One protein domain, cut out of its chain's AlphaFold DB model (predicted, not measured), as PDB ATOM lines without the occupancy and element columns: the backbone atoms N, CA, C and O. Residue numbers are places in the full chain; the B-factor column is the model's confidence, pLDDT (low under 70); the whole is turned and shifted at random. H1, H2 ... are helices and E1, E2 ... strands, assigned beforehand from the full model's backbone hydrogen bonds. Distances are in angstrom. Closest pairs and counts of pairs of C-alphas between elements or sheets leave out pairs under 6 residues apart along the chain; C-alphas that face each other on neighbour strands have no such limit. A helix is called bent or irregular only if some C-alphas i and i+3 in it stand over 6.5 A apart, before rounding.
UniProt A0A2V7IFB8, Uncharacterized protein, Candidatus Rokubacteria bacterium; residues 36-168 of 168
ATOM      1  N   LEU A  36       1.738  -9.248 -65.967       82.25
ATOM      2  CA  LEU A  36       1.434 -10.651 -65.661       82.25
ATOM      3  C   LEU A  36       1.143 -10.873 -64.165       82.25
ATOM      4  O   LEU A  36       0.203 -11.593 -63.807       82.25
ATOM      5  N   VAL A  37       1.906 -10.229 -63.277       80.25
ATOM      6  CA  VAL A  37       1.673 -10.292 -61.823       80.25
ATOM      7  C   VAL A  37       0.352  -9.616 -61.450       80.25
ATOM      8  O   VAL A  37      -0.421 -10.163 -60.662       80.25
ATOM      9  N   ALA A  38       0.045  -8.462 -62.048       77.31
ATOM     10  CA  ALA A  38      -1.196  -7.739 -61.775       77.31
ATOM     11  C   ALA A  38      -2.448  -8.546 -62.161       77.31
ATOM     12  O   ALA A  38      -3.438  -8.527 -61.431       77.31
ATOM     13  N   ILE A  39      -2.400  -9.295 -63.266       77.50
ATOM     14  CA  ILE A  39      -3.536 -10.109 -63.729       77.50
ATOM     15  C   ILE A  39      -3.723 -11.380 -62.891       77.50
ATOM     16  O   ILE A  39      -4.852 -11.824 -62.682       77.50
ATOM     17  N   SER A  40      -2.641 -11.979 -62.395       65.75
ATOM     18  CA  SER A  40      -2.692 -13.251 -61.655       65.75
ATOM     19  C   SER A  40      -2.997 -13.098 -60.161       65.75
ATOM     20  O   SER A  40      -3.487 -14.039 -59.532       65.75
ATOM     21  N   ALA A  41      -2.766 -11.921 -59.575       71.00
ATOM     22  CA  ALA A  41      -3.000 -11.696 -58.149       71.00
ATOM     23  C   ALA A  41      -4.484 -11.807 -57.712       71.00
ATOM     24  O   ALA A  41      -4.738 -12.445 -56.682       71.00
ATOM     25  N   PRO A  42      -5.477 -11.253 -58.441       73.06
ATOM     26  CA  PRO A  42      -6.888 -11.368 -58.064       73.06
ATOM     27  C   PRO A  42      -7.416 -12.812 -57.963       73.06
ATOM     28  O   PRO A  42      -7.965 -13.148 -56.908       73.06
ATOM     29  N   PRO A  43      -7.243 -13.697 -58.971       73.44
ATOM     30  CA  PRO A  43      -7.752 -15.064 -58.873       73.44
ATOM     31  C   PRO A  43      -7.057 -15.856 -57.762       73.44
ATOM     32  O   PRO A  43      -7.719 -16.602 -57.044       73.44
ATOM     33  N   TYR A  44      -5.755 -15.636 -57.546       70.81
ATOM     34  CA  TYR A  44      -5.017 -16.304 -56.474       70.81
ATOM     35  C   TYR A  44      -5.578 -15.966 -55.086       70.81
ATOM     36  O   TYR A  44      -5.841 -16.864 -54.282       70.81
ATOM     37  N   ARG A  45      -5.827 -14.678 -54.810       75.56
ATOM     38  CA  ARG A  45      -6.421 -14.248 -53.532       75.56
ATOM     39  C   ARG A  45      -7.808 -14.854 -53.322       75.56
ATOM     40  O   ARG A  45      -8.090 -15.336 -52.226       75.56
ATOM     41  N   GLY A  46      -8.631 -14.897 -54.371       82.56
ATOM     42  CA  GLY A  46      -9.962 -15.504 -54.319       82.56
ATOM     43  C   GLY A  46      -9.929 -16.999 -53.988       82.56
ATOM     44  O   GLY A  46     -10.660 -17.450 -53.107       82.56
ATOM     45  N   SER A  47      -9.045 -17.771 -54.629       82.44
ATOM     46  CA  SER A  47      -8.920 -19.214 -54.373       82.44
ATOM     47  C   SER A  47      -8.452 -19.523 -52.951       82.44
ATOM     48  O   SER A  47      -9.007 -20.408 -52.300       82.44
ATOM     49  N   VAL A  48      -7.470 -18.776 -52.437       87.50
ATOM     50  CA  VAL A  48      -6.976 -18.953 -51.062       87.50
ATOM     51  C   VAL A  48      -8.070 -18.625 -50.042       87.50
ATOM     52  O   VAL A  48      -8.261 -19.355 -49.069       87.50
ATOM     53  N   GLN A  49      -8.830 -17.558 -50.277       87.56
ATOM     54  CA  GLN A  49      -9.940 -17.173 -49.414       87.56
ATOM     55  C   GLN A  49     -11.075 -18.204 -49.433       87.56
ATOM     56  O   GLN A  49     -11.631 -18.533 -48.382       87.56
ATOM     57  N   ALA A  50     -11.390 -18.768 -50.601       87.75
ATOM     58  CA  ALA A  50     -12.366 -19.845 -50.724       87.75
ATOM     59  C   ALA A  50     -11.920 -21.101 -49.958       87.75
ATOM     60  O   ALA A  50     -12.704 -21.647 -49.184       87.75
ATOM     61  N   ALA A  51     -10.653 -21.509 -50.094       89.56
ATOM     62  CA  ALA A  51     -10.095 -22.642 -49.354       89.56
ATOM     63  C   ALA A  51     -10.196 -22.438 -47.832       89.56
ATOM     64  O   ALA A  51     -10.704 -23.300 -47.117       89.56
ATOM     65  N   ARG A  52      -9.826 -21.251 -47.341       92.75
ATOM     66  CA  ARG A  52      -9.955 -20.887 -45.921       92.75
ATOM     67  C   ARG A  52     -11.407 -20.871 -45.445       92.75
ATOM     68  O   ARG A  52     -11.705 -21.283 -44.331       92.75
ATOM     69  N   THR A  53     -12.332 -20.437 -46.296       92.12
ATOM     70  CA  THR A  53     -13.765 -20.476 -45.974       92.12
ATOM     71  C   THR A  53     -14.255 -21.921 -45.833       92.12
ATOM     72  O   THR A  53     -15.069 -22.208 -44.956       92.12
ATOM     73  N   VAL A  54     -13.742 -22.851 -46.646       93.44
ATOM     74  CA  VAL A  54     -14.051 -24.285 -46.520       93.44
ATOM     75  C   VAL A  54     -13.538 -24.854 -45.197       93.44
ATOM     76  O   VAL A  54     -14.279 -25.593 -44.553       93.44
ATOM     77  N   GLU A  55     -12.341 -24.473 -44.741       92.75
ATOM     78  CA  GLU A  55     -11.835 -24.881 -43.418       92.75
ATOM     79  C   GLU A  55     -12.825 -24.514 -42.302       92.75
ATOM     80  O   GLU A  55     -13.215 -25.366 -41.502       92.75
ATOM     81  N   ALA A  56     -13.312 -23.271 -42.293       92.69
ATOM     82  CA  ALA A  56     -14.291 -22.820 -41.307       92.69
ATOM     83  C   ALA A  56     -15.639 -23.550 -41.412       92.69
ATOM     84  O   ALA A  56     -16.255 -23.855 -40.391       92.69
ATOM     85  N   ARG A  57     -16.098 -23.878 -42.629       93.56
ATOM     86  CA  ARG A  57     -17.316 -24.685 -42.838       93.56
ATOM     87  C   ARG A  57     -17.161 -26.097 -42.284       93.56
ATOM     88  O   ARG A  57     -18.108 -26.623 -41.703       93.56
ATOM     89  N   LEU A  58     -15.992 -26.709 -42.457       93.81
ATOM     90  CA  LEU A  58     -15.703 -28.036 -41.915       93.81
ATOM     91  C   LEU A  58     -15.692 -28.016 -40.385       93.81
ATOM     92  O   LEU A  58     -16.332 -28.871 -39.782       93.81
ATOM     93  N   LEU A  59     -15.068 -27.005 -39.773       93.88
ATOM     94  CA  LEU A  59     -15.102 -26.805 -38.320       93.88
ATOM     95  C   LEU A  59     -16.522 -26.566 -37.791       93.88
ATOM     96  O   LEU A  59     -16.899 -27.087 -36.745       93.88
ATOM     97  N   ALA A  60     -17.338 -25.802 -38.519       93.50
ATOM     98  CA  ALA A  60     -18.731 -25.594 -38.140       93.50
ATOM     99  C   ALA A  60     -19.529 -26.908 -38.190       93.50
ATOM    100  O   ALA A  60     -20.301 -27.206 -37.282       93.50
ATOM    101  N   ARG A  61     -19.323 -27.726 -39.228       92.12
ATOM    102  CA  ARG A  61     -19.985 -29.032 -39.355       92.12
ATOM    103  C   ARG A  61     -19.526 -30.022 -38.288       92.12
ATOM    104  O   ARG A  61     -20.379 -30.689 -37.712       92.12
ATOM    105  N   SER A  62     -18.224 -30.103 -38.000       93.75
ATOM    106  CA  SER A  62     -17.714 -30.989 -36.946       93.75
ATOM    107  C   SER A  62     -18.304 -30.608 -35.590       93.75
ATOM    108  O   SER A  62     -18.854 -31.462 -34.896       93.75
ATOM    109  N   LEU A  63     -18.308 -29.315 -35.259       92.69
ATOM    110  CA  LEU A  63     -18.892 -28.821 -34.019       92.69
ATOM    111  C   LEU A  63     -20.387 -29.147 -33.920       92.69
ATOM    112  O   LEU A  63     -20.828 -29.667 -32.897       92.69
ATOM    113  N   TRP A  64     -21.154 -28.934 -34.994       91.62
ATOM    114  CA  TRP A  64     -22.572 -29.297 -35.021       91.62
ATOM    115  C   TRP A  64     -22.803 -30.792 -34.767       91.62
ATOM    116  O   TRP A  64     -23.633 -31.144 -33.933       91.62
ATOM    117  N   THR A  65     -22.044 -31.675 -35.426       92.06
ATOM    118  CA  THR A  65     -22.202 -33.130 -35.240       92.06
ATOM    119  C   THR A  65     -21.940 -33.577 -33.803       92.06
ATOM    120  O   THR A  65     -22.642 -34.447 -33.289       92.06
ATOM    121  N   VAL A  66     -20.974 -32.953 -33.127       92.56
ATOM    122  CA  VAL A  66     -20.652 -33.246 -31.728       92.56
ATOM    123  C   VAL A  66     -21.734 -32.714 -30.786       92.56
ATOM    124  O   VAL A  66     -22.129 -33.391 -29.844       92.56
ATOM    125  N   ILE A  67     -22.247 -31.508 -31.026       90.50
ATOM    126  CA  ILE A  67     -23.313 -30.943 -30.187       90.50
ATOM    127  C   ILE A  67     -24.593 -31.754 -30.340       90.50
ATOM    128  O   ILE A  67     -25.283 -32.001 -29.353       90.50
ATOM    129  N   GLN A  68     -24.888 -32.208 -31.559       89.81
ATOM    130  CA  GLN A  68     -26.029 -33.067 -31.821       89.81
ATOM    131  C   GLN A  68     -25.891 -34.411 -31.096       89.81
ATOM    132  O   GLN A  68     -26.859 -34.862 -30.489       89.81
ATOM    133  N   SER A  69     -24.702 -35.028 -31.084       90.69
ATOM    134  CA  SER A  69     -24.484 -36.265 -30.325       90.69
ATOM    135  C   SER A  69     -24.575 -36.050 -28.811       90.69
ATOM    136  O   SER A  69     -25.136 -36.891 -28.109       90.69
ATOM    137  N   HIS A  70     -24.118 -34.904 -28.298       89.62
ATOM    138  CA  HIS A  70     -24.265 -34.562 -26.881       89.62
ATOM    139  C   HIS A  70     -25.726 -34.290 -26.493       89.62
ATOM    140  O   HIS A  70     -26.172 -34.733 -25.435       89.62
ATOM    141  N   ALA A  71     -26.489 -33.615 -27.358       89.50
ATOM    142  CA  ALA A  71     -27.922 -33.388 -27.176       89.50
ATOM    143  C   ALA A  71     -28.721 -34.700 -27.244       89.50
ATOM    144  O   ALA A  71     -29.643 -34.889 -26.457       89.50
ATOM    145  N   LEU A  72     -28.331 -35.631 -28.122       89.50
ATOM    146  CA  LEU A  72     -28.875 -36.993 -28.169       89.50
ATOM    147  C   LEU A  72     -28.610 -37.750 -26.862       89.50
ATOM    148  O   LEU A  72     -29.525 -38.354 -26.309       89.50
ATOM    149  N   ALA A  73     -27.380 -37.692 -26.346       89.31
ATOM    150  CA  ALA A  73     -27.004 -38.370 -25.105       89.31
ATOM    151  C   ALA A  73     -27.673 -37.762 -23.859       89.31
ATOM    152  O   ALA A  73     -28.013 -38.484 -22.927       89.31
ATOM    153  N   SER A  74     -27.871 -36.441 -23.851       88.00
ATOM    154  CA  SER A  74     -28.411 -35.683 -22.710       88.00
ATOM    155  C   SER A  74     -29.914 -35.410 -22.819       88.00
ATOM    156  O   SER A  74     -30.447 -34.642 -22.025       88.00
ATOM    157  N   CYS A  75     -30.568 -35.998 -23.821       87.44
ATOM    158  CA  CYS A  75     -32.005 -36.120 -24.041       87.44
ATOM    159  C   CYS A  75     -32.932 -35.278 -23.137       87.44
ATOM    160  O   CYS A  75     -33.069 -35.541 -21.942       87.44
ATOM    161  N   GLY A  76     -33.614 -34.284 -23.715       85.50
ATOM    162  CA  GLY A  76     -34.539 -33.411 -22.981       85.50
ATOM    163  C   GLY A  76     -33.866 -32.348 -22.105       85.50
ATOM    164  O   GLY A  76     -34.562 -31.494 -21.559       85.50
ATOM    165  N   THR A  77     -32.532 -32.345 -21.996       89.38
ATOM    166  CA  THR A  77     -31.777 -31.273 -21.332       89.38
ATOM    167  C   THR A  77     -31.030 -30.385 -22.339       89.38
ATOM    168  O   THR A  77     -30.554 -30.882 -23.367       89.38
ATOM    169  N   PRO A  78     -30.909 -29.068 -22.080       87.81
ATOM    170  CA  PRO A  78     -30.173 -28.165 -22.961       87.81
ATOM    171  C   PRO A  78     -28.669 -28.481 -22.978       87.81
ATOM    172  O   PRO A  78     -27.972 -28.325 -21.975       87.81
ATOM    173  N   SER A  79     -28.150 -28.873 -24.141       88.56
ATOM    174  CA  SER A  79     -26.733 -29.161 -24.378       88.56
ATOM    175  C   SER A  79     -25.991 -27.896 -24.798       88.56
ATOM    176  O   SER A  79     -26.351 -27.274 -25.796       88.56
ATOM    177  N   ARG A  80     -24.936 -27.512 -24.072       88.75
ATOM    178  CA  ARG A  80     -24.143 -26.323 -24.413       88.75
ATOM    179  C   ARG A  80     -23.237 -26.565 -25.616       88.75
ATOM    180  O   ARG A  80     -22.538 -27.572 -25.670       88.75
ATOM    181  N   VAL A  81     -23.141 -25.580 -26.510       88.81
ATOM    182  CA  VAL A  81     -22.217 -25.614 -27.666       88.81
ATOM    183  C   VAL A  81     -20.770 -25.841 -27.211       88.81
ATOM    184  O   VAL A  81     -20.029 -26.606 -27.826       88.81
ATOM    185  N   SER A  82     -20.385 -25.242 -26.080       89.19
ATOM    186  CA  SER A  82     -19.040 -25.358 -25.509       89.19
ATOM    187  C   SER A  82     -18.653 -26.776 -25.088       89.19
ATOM    188  O   SER A  82     -17.467 -27.082 -25.051       89.19
ATOM    189  N   HIS A  83     -19.616 -27.663 -24.808       88.81
ATOM    190  CA  HIS A  83     -19.310 -29.065 -24.494       88.81
ATOM    191  C   HIS A  83     -18.728 -29.812 -25.701       88.81
ATOM    192  O   HIS A  83     -18.054 -30.824 -25.529       88.81
ATOM    193  N   GLY A  84     -18.965 -29.315 -26.919       87.31
ATOM    194  CA  GLY A  84     -18.447 -29.919 -28.140       87.31
ATOM    195  C   GLY A  84     -17.067 -29.426 -28.573       87.31
ATOM    196  O   GLY A  84     -16.531 -29.958 -29.542       87.31
ATOM    197  N   TYR A  85     -16.483 -28.429 -27.900       91.81
ATOM    198  CA  TYR A  85     -15.259 -27.760 -28.359       91.81
ATOM    199  C   TYR A  85     -14.071 -28.711 -28.506       91.81
ATOM    200  O   TYR A  85     -13.528 -28.822 -29.606       91.81
ATOM    201  N   SER A  86     -13.716 -29.440 -27.446       89.75
ATOM    202  CA  SER A  86     -12.573 -30.363 -27.443       89.75
ATOM    203  C   SER A  86     -12.690 -31.436 -28.527       89.75
ATOM    204  O   SER A  86     -11.771 -31.626 -29.324       89.75
ATOM    205  N   SER A  87     -13.856 -32.069 -28.633       90.44
ATOM    206  CA  SER A  87     -14.137 -33.095 -29.644       90.44
ATOM    207  C   SER A  87     -14.198 -32.547 -31.076       90.44
ATOM    208  O   SER A  87     -14.000 -33.301 -32.026       90.44
ATOM    209  N   ALA A  88     -14.462 -31.250 -31.255       89.94
ATOM    210  CA  ALA A  88     -14.502 -30.591 -32.559       89.94
ATOM    211  C   ALA A  88     -13.161 -29.951 -32.974       89.94
ATOM    212  O   ALA A  88     -13.092 -29.339 -34.043       89.94
ATOM    213  N   GLY A  89     -12.103 -30.101 -32.168       89.88
ATOM    214  CA  GLY A  89     -10.763 -29.578 -32.462       89.88
ATOM    215  C   GLY A  89     -10.501 -28.156 -31.951       89.88
ATOM    216  O   GLY A  89      -9.551 -27.504 -32.392       89.88
ATOM    217  N   PHE A  90     -11.328 -27.669 -31.028       92.69
ATOM    218  CA  PHE A  90     -11.113 -26.424 -30.297       92.69
ATOM    219  C   PHE A  90     -10.583 -26.719 -28.889       92.69
ATOM    220  O   PHE A  90     -10.841 -27.768 -28.313       92.69
ATOM    221  N   ASN A  91      -9.858 -25.775 -28.304       92.62
ATOM    222  CA  ASN A  91      -9.571 -25.774 -26.875       92.62
ATOM    223  C   ASN A  91     -10.818 -25.364 -26.065       92.62
ATOM    224  O   ASN A  91     -11.845 -24.979 -26.626       92.62
ATOM    225  N   ASP A  92     -10.710 -25.375 -24.738       88.44
ATOM    226  CA  ASP A  92     -11.828 -25.037 -23.842       88.44
ATOM    227  C   ASP A  92     -12.322 -23.587 -23.995       88.44
ATOM    228  O   ASP A  92     -13.467 -23.272 -23.676       88.44
ATOM    229  N   ALA A  93     -11.485 -22.703 -24.548       88.75
ATOM    230  CA  ALA A  93     -11.853 -21.330 -24.890       88.75
ATOM    231  C   ALA A  93     -12.554 -21.209 -26.260       88.75
ATOM    232  O   ALA A  93     -12.861 -20.100 -26.703       88.75
ATOM    233  N   GLY A  94     -12.792 -22.326 -26.955       90.38
ATOM    234  CA  GLY A  94     -13.434 -22.359 -28.264       90.38
ATOM    235  C   GLY A  94     -12.530 -21.893 -29.400       90.38
ATOM    236  O   GLY A  94     -13.037 -21.373 -30.389       90.38
ATOM    237  N   SER A  95     -11.206 -22.033 -29.285       93.62
ATOM    238  CA  SER A  95     -10.241 -21.666 -30.330       93.62
ATOM    239  C   SER A  95      -9.397 -22.854 -30.789       93.62
ATOM    240  O   SER A  95      -9.074 -23.736 -30.001       93.62
ATOM    241  N   THR A  96      -9.034 -22.897 -32.069       94.00
ATOM    242  CA  THR A  96      -8.128 -23.928 -32.594       94.00
ATOM    243  C   THR A  96      -6.708 -23.747 -32.055       94.00
ATOM    244  O   THR A  96      -6.339 -22.669 -31.591       94.00
ATOM    245  N   VAL A  97      -5.875 -24.782 -32.169       90.88
ATOM    246  CA  VAL A  97      -4.438 -24.698 -31.869       90.88
ATOM    247  C   VAL A  97      -3.652 -25.108 -33.122       90.88
ATOM    248  O   VAL A  97      -3.747 -26.267 -33.523       90.88
ATOM    249  N   PRO A  98      -2.899 -24.195 -33.770       90.81
ATOM    250  CA  PRO A  98      -2.743 -22.771 -33.448       90.81
ATOM    251  C   PRO A  98      -4.044 -21.962 -33.615       90.81
ATOM    252  O   PRO A  98      -4.948 -22.354 -34.360       90.81
ATOM    253  N   ALA A  99      -4.126 -20.821 -32.920       92.25
ATOM    254  CA  ALA A  99      -5.308 -19.954 -32.877       92.25
ATOM    255  C   ALA A  99      -5.539 -19.251 -34.221       92.25
ATOM    256  O   ALA A  99      -5.073 -18.139 -34.460       92.25
ATOM    257  N   ARG A 100      -6.260 -19.932 -35.114       94.81
ATOM    258  CA  ARG A 100      -6.691 -19.416 -36.420       94.81
ATOM    259  C   ARG A 100      -8.189 -19.180 -36.450       94.81
ATOM    260  O   ARG A 100      -8.629 -18.156 -36.965       94.81
ATOM    261  N   TRP A 101      -8.948 -20.083 -35.838       95.62
ATOM    262  CA  TRP A 101     -10.400 -20.021 -35.753       95.62
ATOM    263  C   TRP A 101     -10.851 -19.969 -34.297       95.62
ATOM    264  O   TRP A 101     -10.199 -20.519 -33.402       95.62
ATOM    265  N   ARG A 102     -11.978 -19.304 -34.057       94.12
ATOM    266  CA  ARG A 102     -12.621 -19.218 -32.749       94.12
ATOM    267  C   ARG A 102     -14.134 -19.248 -32.890       94.12
ATOM    268  O   ARG A 102     -14.676 -18.612 -33.787       94.12
ATOM    269  N   VAL A 103     -14.821 -19.914 -31.976       92.81
ATOM    270  CA  VAL A 103     -16.271 -19.787 -31.824       92.81
ATOM    271  C   VAL A 103     -16.570 -18.406 -31.232       92.81
ATOM    272  O   VAL A 103     -16.203 -18.101 -30.099       92.81
ATOM    273  N   ALA A 104     -17.154 -17.520 -32.035       84.88
ATOM    274  CA  ALA A 104     -17.520 -16.173 -31.627       84.88
ATOM    275  C   ALA A 104     -18.699 -16.201 -30.646       84.88
ATOM    276  O   ALA A 104     -19.642 -16.978 -30.804       84.88
ATOM    277  N   ALA A 105     -18.651 -15.317 -29.650       66.75
ATOM    278  CA  ALA A 105     -19.759 -15.102 -28.730       66.75
ATOM    279  C   ALA A 105     -20.972 -14.511 -29.477       66.75
ATOM    280  O   ALA A 105     -20.791 -13.653 -30.342       66.75
ATOM    281  N   GLY A 106     -22.188 -14.950 -29.130       58.50
ATOM    282  CA  GLY A 106     -23.439 -14.373 -29.646       58.50
ATOM    283  C   GLY A 106     -24.371 -15.306 -30.435       58.50
ATOM    284  O   GLY A 106     -25.332 -14.803 -31.004       58.50
ATOM    285  N   GLY A 107     -24.114 -16.619 -30.485       58.81
ATOM    286  CA  GLY A 107     -25.081 -17.623 -30.974       58.81
ATOM    287  C   GLY A 107     -25.757 -18.401 -29.837       58.81
ATOM    288  O   GLY A 107     -25.372 -18.224 -28.676       58.81
ATOM    289  N   ALA A 108     -26.735 -19.255 -30.170       59.16
ATOM    290  CA  ALA A 108     -27.404 -20.160 -29.237       59.16
ATOM    291  C   ALA A 108     -26.384 -20.830 -28.326       59.16
ATOM    292  O   ALA A 108     -25.540 -21.618 -28.750       59.16
ATOM    293  N   THR A 109     -26.461 -20.537 -27.034       72.50
ATOM    294  CA  THR A 109     -25.547 -21.170 -26.079       72.50
ATOM    295  C   THR A 109     -25.888 -22.639 -25.872       72.50
ATOM    296  O   THR A 109     -25.029 -23.393 -25.410       72.50
ATOM    297  N   THR A 110     -27.106 -23.054 -26.247       84.00
ATOM    298  CA  THR A 110     -27.625 -24.402 -26.038       84.00
ATOM    299  C   THR A 110     -28.449 -24.923 -27.213       84.00
ATOM    300  O   THR A 110     -29.192 -24.176 -27.843       84.00
ATOM    301  N   VAL A 111     -28.379 -26.231 -27.437       87.62
ATOM    302  CA  VAL A 111     -29.229 -27.002 -28.349       87.62
ATOM    303  C   VAL A 111     -29.943 -28.066 -27.526       87.62
ATOM    304  O   VAL A 111     -29.306 -28.749 -26.727       87.62
ATOM    305  N   THR A 112     -31.250 -28.224 -27.709       90.12
ATOM    306  CA  THR A 112     -32.031 -29.257 -27.016       90.12
ATOM    307  C   THR A 112     -32.626 -30.212 -28.036       90.12
ATOM    308  O   THR A 112     -33.057 -29.797 -29.109       90.12
ATOM    309  N   LEU A 113     -32.646 -31.499 -27.704       90.88
ATOM    310  CA  LEU A 113     -33.353 -32.516 -28.469       90.88
ATOM    311  C   LEU A 113     -34.477 -33.084 -27.607       90.88
ATOM    312  O   LEU A 113     -34.223 -33.598 -26.516       90.88
ATOM    313  N   ASP A 114     -35.701 -33.019 -28.116       89.56
ATOM    314  CA  ASP A 114     -36.826 -33.768 -27.575       89.56
ATOM    315  C   ASP A 114     -36.778 -35.205 -28.104       89.56
ATOM    316  O   ASP A 114     -36.916 -35.450 -29.300       89.56
ATOM    317  N   CYS A 115     -36.591 -36.174 -27.213       84.06
ATOM    318  CA  CYS A 115     -36.472 -37.581 -27.587       84.06
ATOM    319  C   CYS A 115     -37.802 -38.279 -27.845       84.06
ATOM    320  O   CYS A 115     -37.801 -39.356 -28.434       84.06
ATOM    321  N   ALA A 116     -38.926 -37.700 -27.415       86.75
ATOM    322  CA  ALA A 116     -40.233 -38.253 -27.741       86.75
ATOM    323  C   ALA A 116     -40.572 -38.011 -29.218       86.75
ATOM    324  O   ALA A 116     -41.188 -38.854 -29.864       86.75
ATOM    325  N   THR A 117     -40.149 -36.863 -29.755       85.44
ATOM    326  CA  THR A 117     -40.507 -36.419 -31.110       85.44
ATOM    327  C   THR A 117     -39.326 -36.376 -32.082       85.44
ATOM    328  O   THR A 117     -39.530 -36.283 -33.289       85.44
ATOM    329  N   GLY A 118     -38.091 -36.430 -31.582       83.19
ATOM    330  CA  GLY A 118     -36.878 -36.184 -32.365       83.19
ATOM    331  C   GLY A 118     -36.677 -34.711 -32.739       83.19
ATOM    332  O   GLY A 118     -35.801 -34.401 -33.548       83.19
ATOM    333  N   THR A 119     -37.480 -33.797 -32.185       87.25
ATOM    334  CA  THR A 119     -37.433 -32.375 -32.535       87.25
ATOM    335  C   THR A 119     -36.213 -31.714 -31.904       87.25
ATOM    336  O   THR A 119     -36.006 -31.795 -30.695       87.25
ATOM    337  N   ILE A 120     -35.418 -31.019 -32.717       87.94
ATOM    338  CA  ILE A 120     -34.322 -30.178 -32.232       87.94
ATOM    339  C   ILE A 120     -34.849 -28.758 -32.032       87.94
ATOM    340  O   ILE A 120     -35.498 -28.197 -32.915       87.94
ATOM    341  N   THR A 121     -34.531 -28.158 -30.891       87.56
ATOM    342  CA  THR A 121     -34.752 -26.739 -30.615       87.56
ATOM    343  C   THR A 121     -33.412 -26.049 -30.369       87.56
ATOM    344  O   THR A 121     -32.594 -26.471 -29.551       87.56
ATOM    345  N   ALA A 122     -33.169 -24.989 -31.129       83.25
ATOM    346  CA  ALA A 122     -31.996 -24.132 -31.033       83.25
ATOM    347  C   ALA A 122     -32.402 -22.714 -31.452       83.25
ATOM    348  O   ALA A 122     -33.414 -22.553 -32.144       83.25
ATOM    349  N   ASP A 123     -31.627 -21.699 -31.064       73.94
ATOM    350  CA  ASP A 123     -31.827 -20.369 -31.647       73.94
ATOM    351  C   ASP A 123     -31.502 -20.398 -33.143       73.94
ATOM    352  O   ASP A 123     -30.738 -21.247 -33.616       73.94
ATOM    353  N   GLN A 124     -32.067 -19.442 -33.885       76.50
ATOM    354  CA  GLN A 124     -31.892 -19.380 -35.336       76.50
ATOM    355  C   GLN A 124     -30.421 -19.349 -35.740       76.50
ATOM    356  O   GLN A 124     -30.061 -20.021 -36.697       76.50
ATOM    357  N   ASP A 125     -29.578 -18.658 -34.972       85.25
ATOM    358  CA  ASP A 125     -28.131 -18.636 -35.141       85.25
ATOM    359  C   ASP A 125     -27.470 -19.402 -33.993       85.25
ATOM    360  O   ASP A 125     -27.324 -18.883 -32.889       85.25
ATOM    361  N   VAL A 126     -27.053 -20.645 -34.238       87.88
ATOM    362  CA  VAL A 126     -26.541 -21.535 -33.186       87.88
ATOM    363  C   VAL A 126     -25.142 -21.123 -32.742       87.88
ATOM    364  O   VAL A 126     -24.861 -20.993 -31.560       87.88
ATOM    365  N   PHE A 127     -24.234 -20.891 -33.684       91.06
ATOM    366  CA  PHE A 127     -22.893 -20.398 -33.381       91.06
ATOM    367  C   PHE A 127     -22.249 -19.801 -34.628       91.06
ATOM    368  O   PHE A 127     -22.678 -20.036 -35.759       91.06
ATOM    369  N   THR A 128     -21.177 -19.037 -34.431       93.12
ATOM    370  CA  THR A 128     -20.366 -18.498 -35.525       93.12
ATOM    371  C   THR A 128     -18.906 -18.874 -35.326       93.12
ATOM    372  O   THR A 128     -18.336 -18.595 -34.279       93.12
ATOM    373  N   ILE A 129     -18.279 -19.465 -36.337       94.31
ATOM    374  CA  ILE A 129     -16.830 -19.635 -36.416       94.31
ATOM    375  C   ILE A 129     -16.237 -18.370 -37.035       94.31
ATOM    376  O   ILE A 129     -16.561 -18.005 -38.163       94.31
ATOM    377  N   ALA A 130     -15.376 -17.689 -36.291       95.19
ATOM    378  CA  ALA A 130     -14.687 -16.482 -36.705       95.19
ATOM    379  C   ALA A 130     -13.192 -16.735 -36.867       95.19
ATOM    380  O   ALA A 130     -12.560 -17.341 -35.999       95.19
ATOM    381  N   GLY A 131     -12.618 -16.248 -37.965       94.94
ATOM    382  CA  GLY A 131     -11.172 -16.169 -38.086       94.94
ATOM    383  C   GLY A 131     -10.602 -15.112 -37.142       94.94
ATOM    384  O   GLY A 131     -11.176 -14.034 -36.973       94.94
ATOM    385  N   VAL A 132      -9.484 -15.447 -36.503       94.00
ATOM    386  CA  VAL A 132      -8.766 -14.576 -35.557       94.00
ATOM    387  C   VAL A 132      -7.319 -14.319 -35.971       94.00
ATOM    388  O   VAL A 132      -6.732 -13.334 -35.536       94.00
ATOM    389  N   ALA A 133      -6.747 -15.175 -36.820       94.00
ATOM    390  CA  ALA A 133      -5.459 -14.908 -37.444       94.00
ATOM    391  C   ALA A 133      -5.633 -13.936 -38.621       94.00
ATOM    392  O   ALA A 133      -6.657 -13.958 -39.300       94.00
ATOM    393  N   SER A 134      -4.620 -13.112 -38.894       92.00
ATOM    394  CA  SER A 134      -4.663 -12.040 -39.905       92.00
ATOM    395  C   SER A 134      -4.942 -12.514 -41.333       92.00
ATOM    396  O   SER A 134      -5.247 -11.720 -42.211       92.00
ATOM    397  N   ASP A 135      -4.771 -13.805 -41.611       89.00
ATOM    398  CA  ASP A 135      -5.019 -14.394 -42.919       89.00
ATOM    399  C   ASP A 135      -6.484 -14.847 -43.105       89.00
ATOM    400  O   ASP A 135      -6.916 -15.120 -44.228       89.00
ATOM    401  N   VAL A 136      -7.256 -14.917 -42.018       92.88
ATOM    402  CA  VAL A 136      -8.658 -15.371 -41.983       92.88
ATOM    403  C   VAL A 136      -9.577 -14.427 -41.203       92.88
ATOM    404  O   VAL A 136     -10.762 -14.714 -41.062       92.88
ATOM    405  N   ASP A 137      -9.064 -13.313 -40.687       94.00
ATOM    406  CA  ASP A 137      -9.758 -12.388 -39.782       94.00
ATOM    407  C   ASP A 137     -11.052 -11.795 -40.358       94.00
ATOM    408  O   ASP A 137     -11.971 -11.481 -39.596       94.00
ATOM    409  N   SER A 138     -11.158 -11.727 -41.685       92.19
ATOM    410  CA  SER A 138     -12.346 -11.308 -42.427       92.19
ATOM    411  C   SER A 138     -13.406 -12.398 -42.600       92.19
ATOM    412  O   SER A 138     -14.546 -12.100 -42.950       92.19
ATOM    413  N   ILE A 139     -13.073 -13.665 -42.347       94.56
ATOM    414  CA  ILE A 139     -13.969 -14.796 -42.590       94.56
ATOM    415  C   ILE A 139     -14.822 -15.066 -41.347       94.56
ATOM    416  O   ILE A 139     -14.320 -15.197 -40.222       94.56
ATOM    417  N   ARG A 140     -16.134 -15.190 -41.548       94.44
ATOM    418  CA  ARG A 140     -17.086 -15.701 -40.553       94.44
ATOM    419  C   ARG A 140     -17.947 -16.780 -41.196       94.44
ATOM    420  O   ARG A 140     -18.443 -16.595 -42.302       94.44
ATOM    421  N   VAL A 141     -18.163 -17.883 -40.493       94.50
ATOM    422  CA  VAL A 141     -19.111 -18.928 -40.891       94.50
ATOM    423  C   VAL A 141     -20.101 -19.122 -39.764       94.50
ATOM    424  O   VAL A 141     -19.737 -19.550 -38.673       94.50
ATOM    425  N   ARG A 142     -21.355 -18.790 -40.026       92.31
ATOM    426  CA  ARG A 142     -22.455 -18.905 -39.086       92.31
ATOM    427  C   ARG A 142     -23.250 -20.162 -39.389       92.31
ATOM    428  O   ARG A 142     -23.632 -20.404 -40.534       92.31
ATOM    429  N   PHE A 143     -23.477 -20.952 -38.352       91.56
ATOM    430  CA  PHE A 143     -24.378 -22.087 -38.396       91.56
ATOM    431  C   PHE A 143     -25.734 -21.659 -37.860       91.56
ATOM    432  O   PHE A 143     -25.829 -21.160 -36.738       91.56
ATOM    433  N   ALA A 144     -26.764 -21.877 -38.664       88.31
ATOM    434  CA  ALA A 144     -28.139 -21.560 -38.344       88.31
ATOM    435  C   ALA A 144     -29.000 -22.827 -38.347       88.31
ATOM    436  O   ALA A 144     -28.792 -23.729 -39.167       88.31
ATOM    437  N   TYR A 145     -29.968 -22.880 -37.435       87.19
ATOM    438  CA  TYR A 145     -30.949 -23.956 -37.359       87.19
ATOM    439  C   TYR A 145     -32.360 -23.370 -37.340       87.19
ATOM    440  O   TYR A 145     -32.763 -22.701 -36.393       87.19
ATOM    441  N   ALA A 146     -33.116 -23.629 -38.401       85.56
ATOM    442  CA  ALA A 146     -34.491 -23.189 -38.556       85.56
ATOM    443  C   ALA A 146     -35.388 -24.411 -38.772       85.56
ATOM    444  O   ALA A 146     -35.403 -25.002 -39.847       85.56
ATOM    445  N   THR A 147     -36.173 -24.771 -37.755       80.88
ATOM    446  CA  THR A 147     -37.074 -25.941 -37.780       80.88
ATOM    447  C   THR A 147     -38.078 -25.917 -38.932       80.88
ATOM    448  O   THR A 147     -38.444 -26.967 -39.447       80.88
ATOM    449  N   ALA A 148     -38.513 -24.726 -39.351       82.81
ATOM    450  CA  ALA A 148     -39.468 -24.545 -40.443       82.81
ATOM    451  C   ALA A 148     -38.830 -24.557 -41.846       82.81
ATOM    452  O   ALA A 148     -39.552 -24.509 -42.841       82.81
ATOM    453  N   ALA A 149     -37.498 -24.579 -41.950       81.69
ATOM    454  CA  ALA A 149     -36.795 -24.532 -43.225       81.69
ATOM    455  C   ALA A 149     -36.426 -25.935 -43.737       81.69
ATOM    456  O   ALA A 149     -36.286 -26.887 -42.970       81.69
ATOM    457  N   SER A 150     -36.252 -26.063 -45.057       80.69
ATOM    458  CA  SER A 150     -35.811 -27.301 -45.707       80.69
ATOM    459  C   SER A 150     -34.609 -27.018 -46.617       80.69
ATOM    460  O   SER A 150     -34.767 -26.297 -47.606       80.69
ATOM    461  N   PRO A 151     -33.407 -27.546 -46.310       84.81
ATOM    462  CA  PRO A 151     -33.050 -28.295 -45.094       84.81
ATOM    463  C   PRO A 151     -33.055 -27.389 -43.846       84.81
ATOM    464  O   PRO A 151     -32.793 -26.208 -43.993       84.81
ATOM    465  N   PRO A 152     -33.285 -27.900 -42.622       85.69
ATOM    466  CA  PRO A 152     -33.387 -27.057 -41.421       85.69
ATOM    467  C   PRO A 152     -32.044 -26.458 -40.976       85.69
ATOM    468  O   PRO A 152     -31.997 -25.473 -40.243       85.69
ATOM    469  N   THR A 153     -30.931 -27.057 -41.400       88.88
ATOM    470  CA  THR A 153     -29.578 -26.568 -41.124       88.88
ATOM    471  C   THR A 153     -29.087 -25.703 -42.274       88.88
ATOM    472  O   THR A 153     -29.024 -26.174 -43.415       88.88
ATOM    473  N   HIS A 154     -28.628 -24.493 -41.969       90.00
ATOM    474  CA  HIS A 154     -28.054 -23.588 -42.956       90.00
ATOM    475  C   HIS A 154     -26.694 -23.085 -42.503       90.00
ATOM    476  O   HIS A 154     -26.466 -22.786 -41.334       90.00
ATOM    477  N   LEU A 155     -25.784 -22.960 -43.462       91.56
ATOM    478  CA  LEU A 155     -24.516 -22.283 -43.260       91.56
ATOM    479  C   LEU A 155     -24.564 -20.963 -44.015       91.56
ATOM    480  O   LEU A 155     -24.857 -20.940 -45.211       91.56
ATOM    481  N   THR A 156     -24.250 -19.871 -43.327       92.56
ATOM    482  CA  THR A 156     -24.023 -18.581 -43.970       92.56
ATOM    483  C   THR A 156     -22.593 -18.116 -43.744       92.56
ATOM    484  O   THR A 156     -21.995 -18.310 -42.688       92.56
ATOM    485  N   CYS A 157     -22.004 -17.560 -44.792       93.38
ATOM    486  CA  CYS A 157     -20.608 -17.193 -44.878       93.38
ATOM    487  C   CYS A 157     -20.511 -15.688 -45.083       93.38
ATOM    488  O   CYS A 157     -21.256 -15.104 -45.870       93.38
ATOM    489  N   SER A 158     -19.542 -15.093 -44.411       93.56
ATOM    490  CA  SER A 158     -19.113 -13.718 -44.595       93.56
ATOM    491  C   SER A 158     -17.612 -13.714 -44.847       93.56
ATOM    492  O   SER A 158     -16.864 -14.512 -44.277       93.56
ATOM    493  N   VAL A 159     -17.193 -12.815 -45.727       92.06
ATOM    494  CA  VAL A 159     -15.793 -12.586 -46.115       92.06
ATOM    495  C   VAL A 159     -15.366 -11.133 -45.877       92.06
ATOM    496  O   VAL A 159     -14.326 -10.683 -46.351       92.06
ATOM    497  N   ASP A 160     -16.209 -10.408 -45.155       90.50
ATOM    498  CA  ASP A 160     -16.197  -8.980 -44.871       90.50
ATOM    499  C   ASP A 160     -16.400  -8.750 -43.361       90.50
ATOM    500  O   ASP A 160     -17.123  -7.864 -42.920       90.50
ATOM    501  N   SER A 161     -15.781  -9.600 -42.538       88.94
ATOM    502  CA  SER A 161     -15.772  -9.514 -41.070       88.94
ATOM    503  C   SER A 161     -17.155  -9.567 -40.410       88.94
ATOM    504  O   SER A 161     -17.308  -9.180 -39.252       88.94
ATOM    505  N   GLY A 162     -18.154 -10.104 -41.106       86.56
ATOM    506  CA  GLY A 162     -19.531 -10.204 -40.643       86.56
ATOM    507  C   GLY A 162     -20.447  -9.069 -41.101       86.56
ATOM    508  O   GLY A 162     -21.587  -9.049 -40.639       86.56
ATOM    509  N   SER A 163     -20.016  -8.144 -41.975       87.38
ATOM    510  CA  SER A 163     -20.923  -7.092 -42.466       87.38
ATOM    511  C   SER A 163     -22.031  -7.621 -43.373       87.38
ATOM    512  O   SER A 163     -23.129  -7.070 -43.366       87.38
ATOM    513  N   SER A 164     -21.791  -8.708 -44.110       91.19
ATOM    514  CA  SER A 164     -22.826  -9.382 -44.887       91.19
ATOM    515  C   SER A 164     -22.679 -10.898 -44.829       91.19
ATOM    516  O   SER A 164     -21.589 -11.450 -44.945       91.19
ATOM    517  N   PHE A 165     -23.806 -11.586 -44.658       90.62
ATOM    518  CA  PHE A 165     -23.875 -13.042 -44.674       90.62
ATOM    519  C   PHE A 165     -24.613 -13.501 -45.926       90.62
ATOM    520  O   PHE A 165     -25.690 -13.001 -46.253       90.62
ATOM    521  N   LYS A 166     -24.025 -14.464 -46.632       91.38
ATOM    522  CA  LYS A 166     -24.621 -15.120 -47.800       91.38
ATOM    523  C   LYS A 166     -24.647 -16.624 -47.575       91.38
ATOM    524  O   LYS A 166     -23.823 -17.110 -46.802       91.38
ATOM    525  N   PRO A 167     -25.539 -17.379 -48.233       90.38
ATOM    526  CA  PRO A 167     -25.459 -18.831 -48.215       90.38
ATOM    527  C   PRO A 167     -24.042 -19.308 -48.558       90.38
ATOM    528  O   PRO A 167     -23.436 -18.855 -49.534       90.38
ATOM    529  N   CYS A 168     -23.510 -20.168 -47.694       84.44
ATOM    530  CA  CYS A 168     -22.343 -20.978 -47.990       84.44
ATOM    531  C   CYS A 168     -22.730 -22.103 -48.963       84.44
ATOM    532  O   CYS A 168     -21.793 -22.542 -49.662       84.44
TER     533      CYS A 168
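What this domain is: This is residues 36 to 168 of the 168 residues of an uncharacterized protein of Candidatus Rokubacteria bacterium (UniProt A0A2V7IFB8). A twisted sheet of four antiparallel strands, in the order E1 - E3 - E4 - E5, has one face crossed slantwise by a very long helix, H1, whose residues 36 to 47 stick out as a free arm. Toward the other end of H1 sit the short H2 and E2. The printed part has 133 residues with two named helices and five named strands, in the order H1 H2 E1 E2 E3 E4 E5, of mixed class. It is compact, with a radius of gyration of the C-alphas of 16.1 A, and spans 63 by 32 by 19 A.

Where its parts are: Find C-alpha 125 at (-28.131, -18.636, -35.141), where E3, residues 125 to 131, begins its 17.4 A. E4 is residues 140 to 145, 16.4 A; E5, residues 153 to 158, 16.9 A; E1, residues 101 to 104; E2, residues 110 to 113. H1, residues 36 to 73, runs 56.8 A from C-alpha 36 at (1.434, -10.651, -65.661); it is only just irregular, with C-alphas 39 and 42 6.7 A apart. H2 is residues 81 to 84.

How they stand to each other: E3, E4 and E5 form a meander, each strand the antiparallel neighbour of the one before; look for N 129 and O 141 at 2.8 A, and N 142 and O 156 at 2.8 A. Edge strand E1 is antiparallel to E3, with N 102 and O 130 at 2.8 A. H1 is on the sheet, making two layers, helix on one face, at a height of 7.9 A; its closest C-alphas to E4 are Ala 56 and Val 141, 6.2 A. With residues 63 to 70 alone it touches H2, closest at the C-alphas of Val 66 and Gly 84, 5.4 A. E2 pairs with no named strand. In H1, 32 of 34 O i to N i+4 pairs are within hydrogen-bond range; H2 is too short for one.

The domain as a whole: The C-alphas of Leu 36 and Ala 116, the two farthest apart, are 62.7 A apart. The printed part has no cut; the links H2 to E1 and E2 to E3 are long. The pLDDT is under 70 at residue 40 and residues 105 to 108.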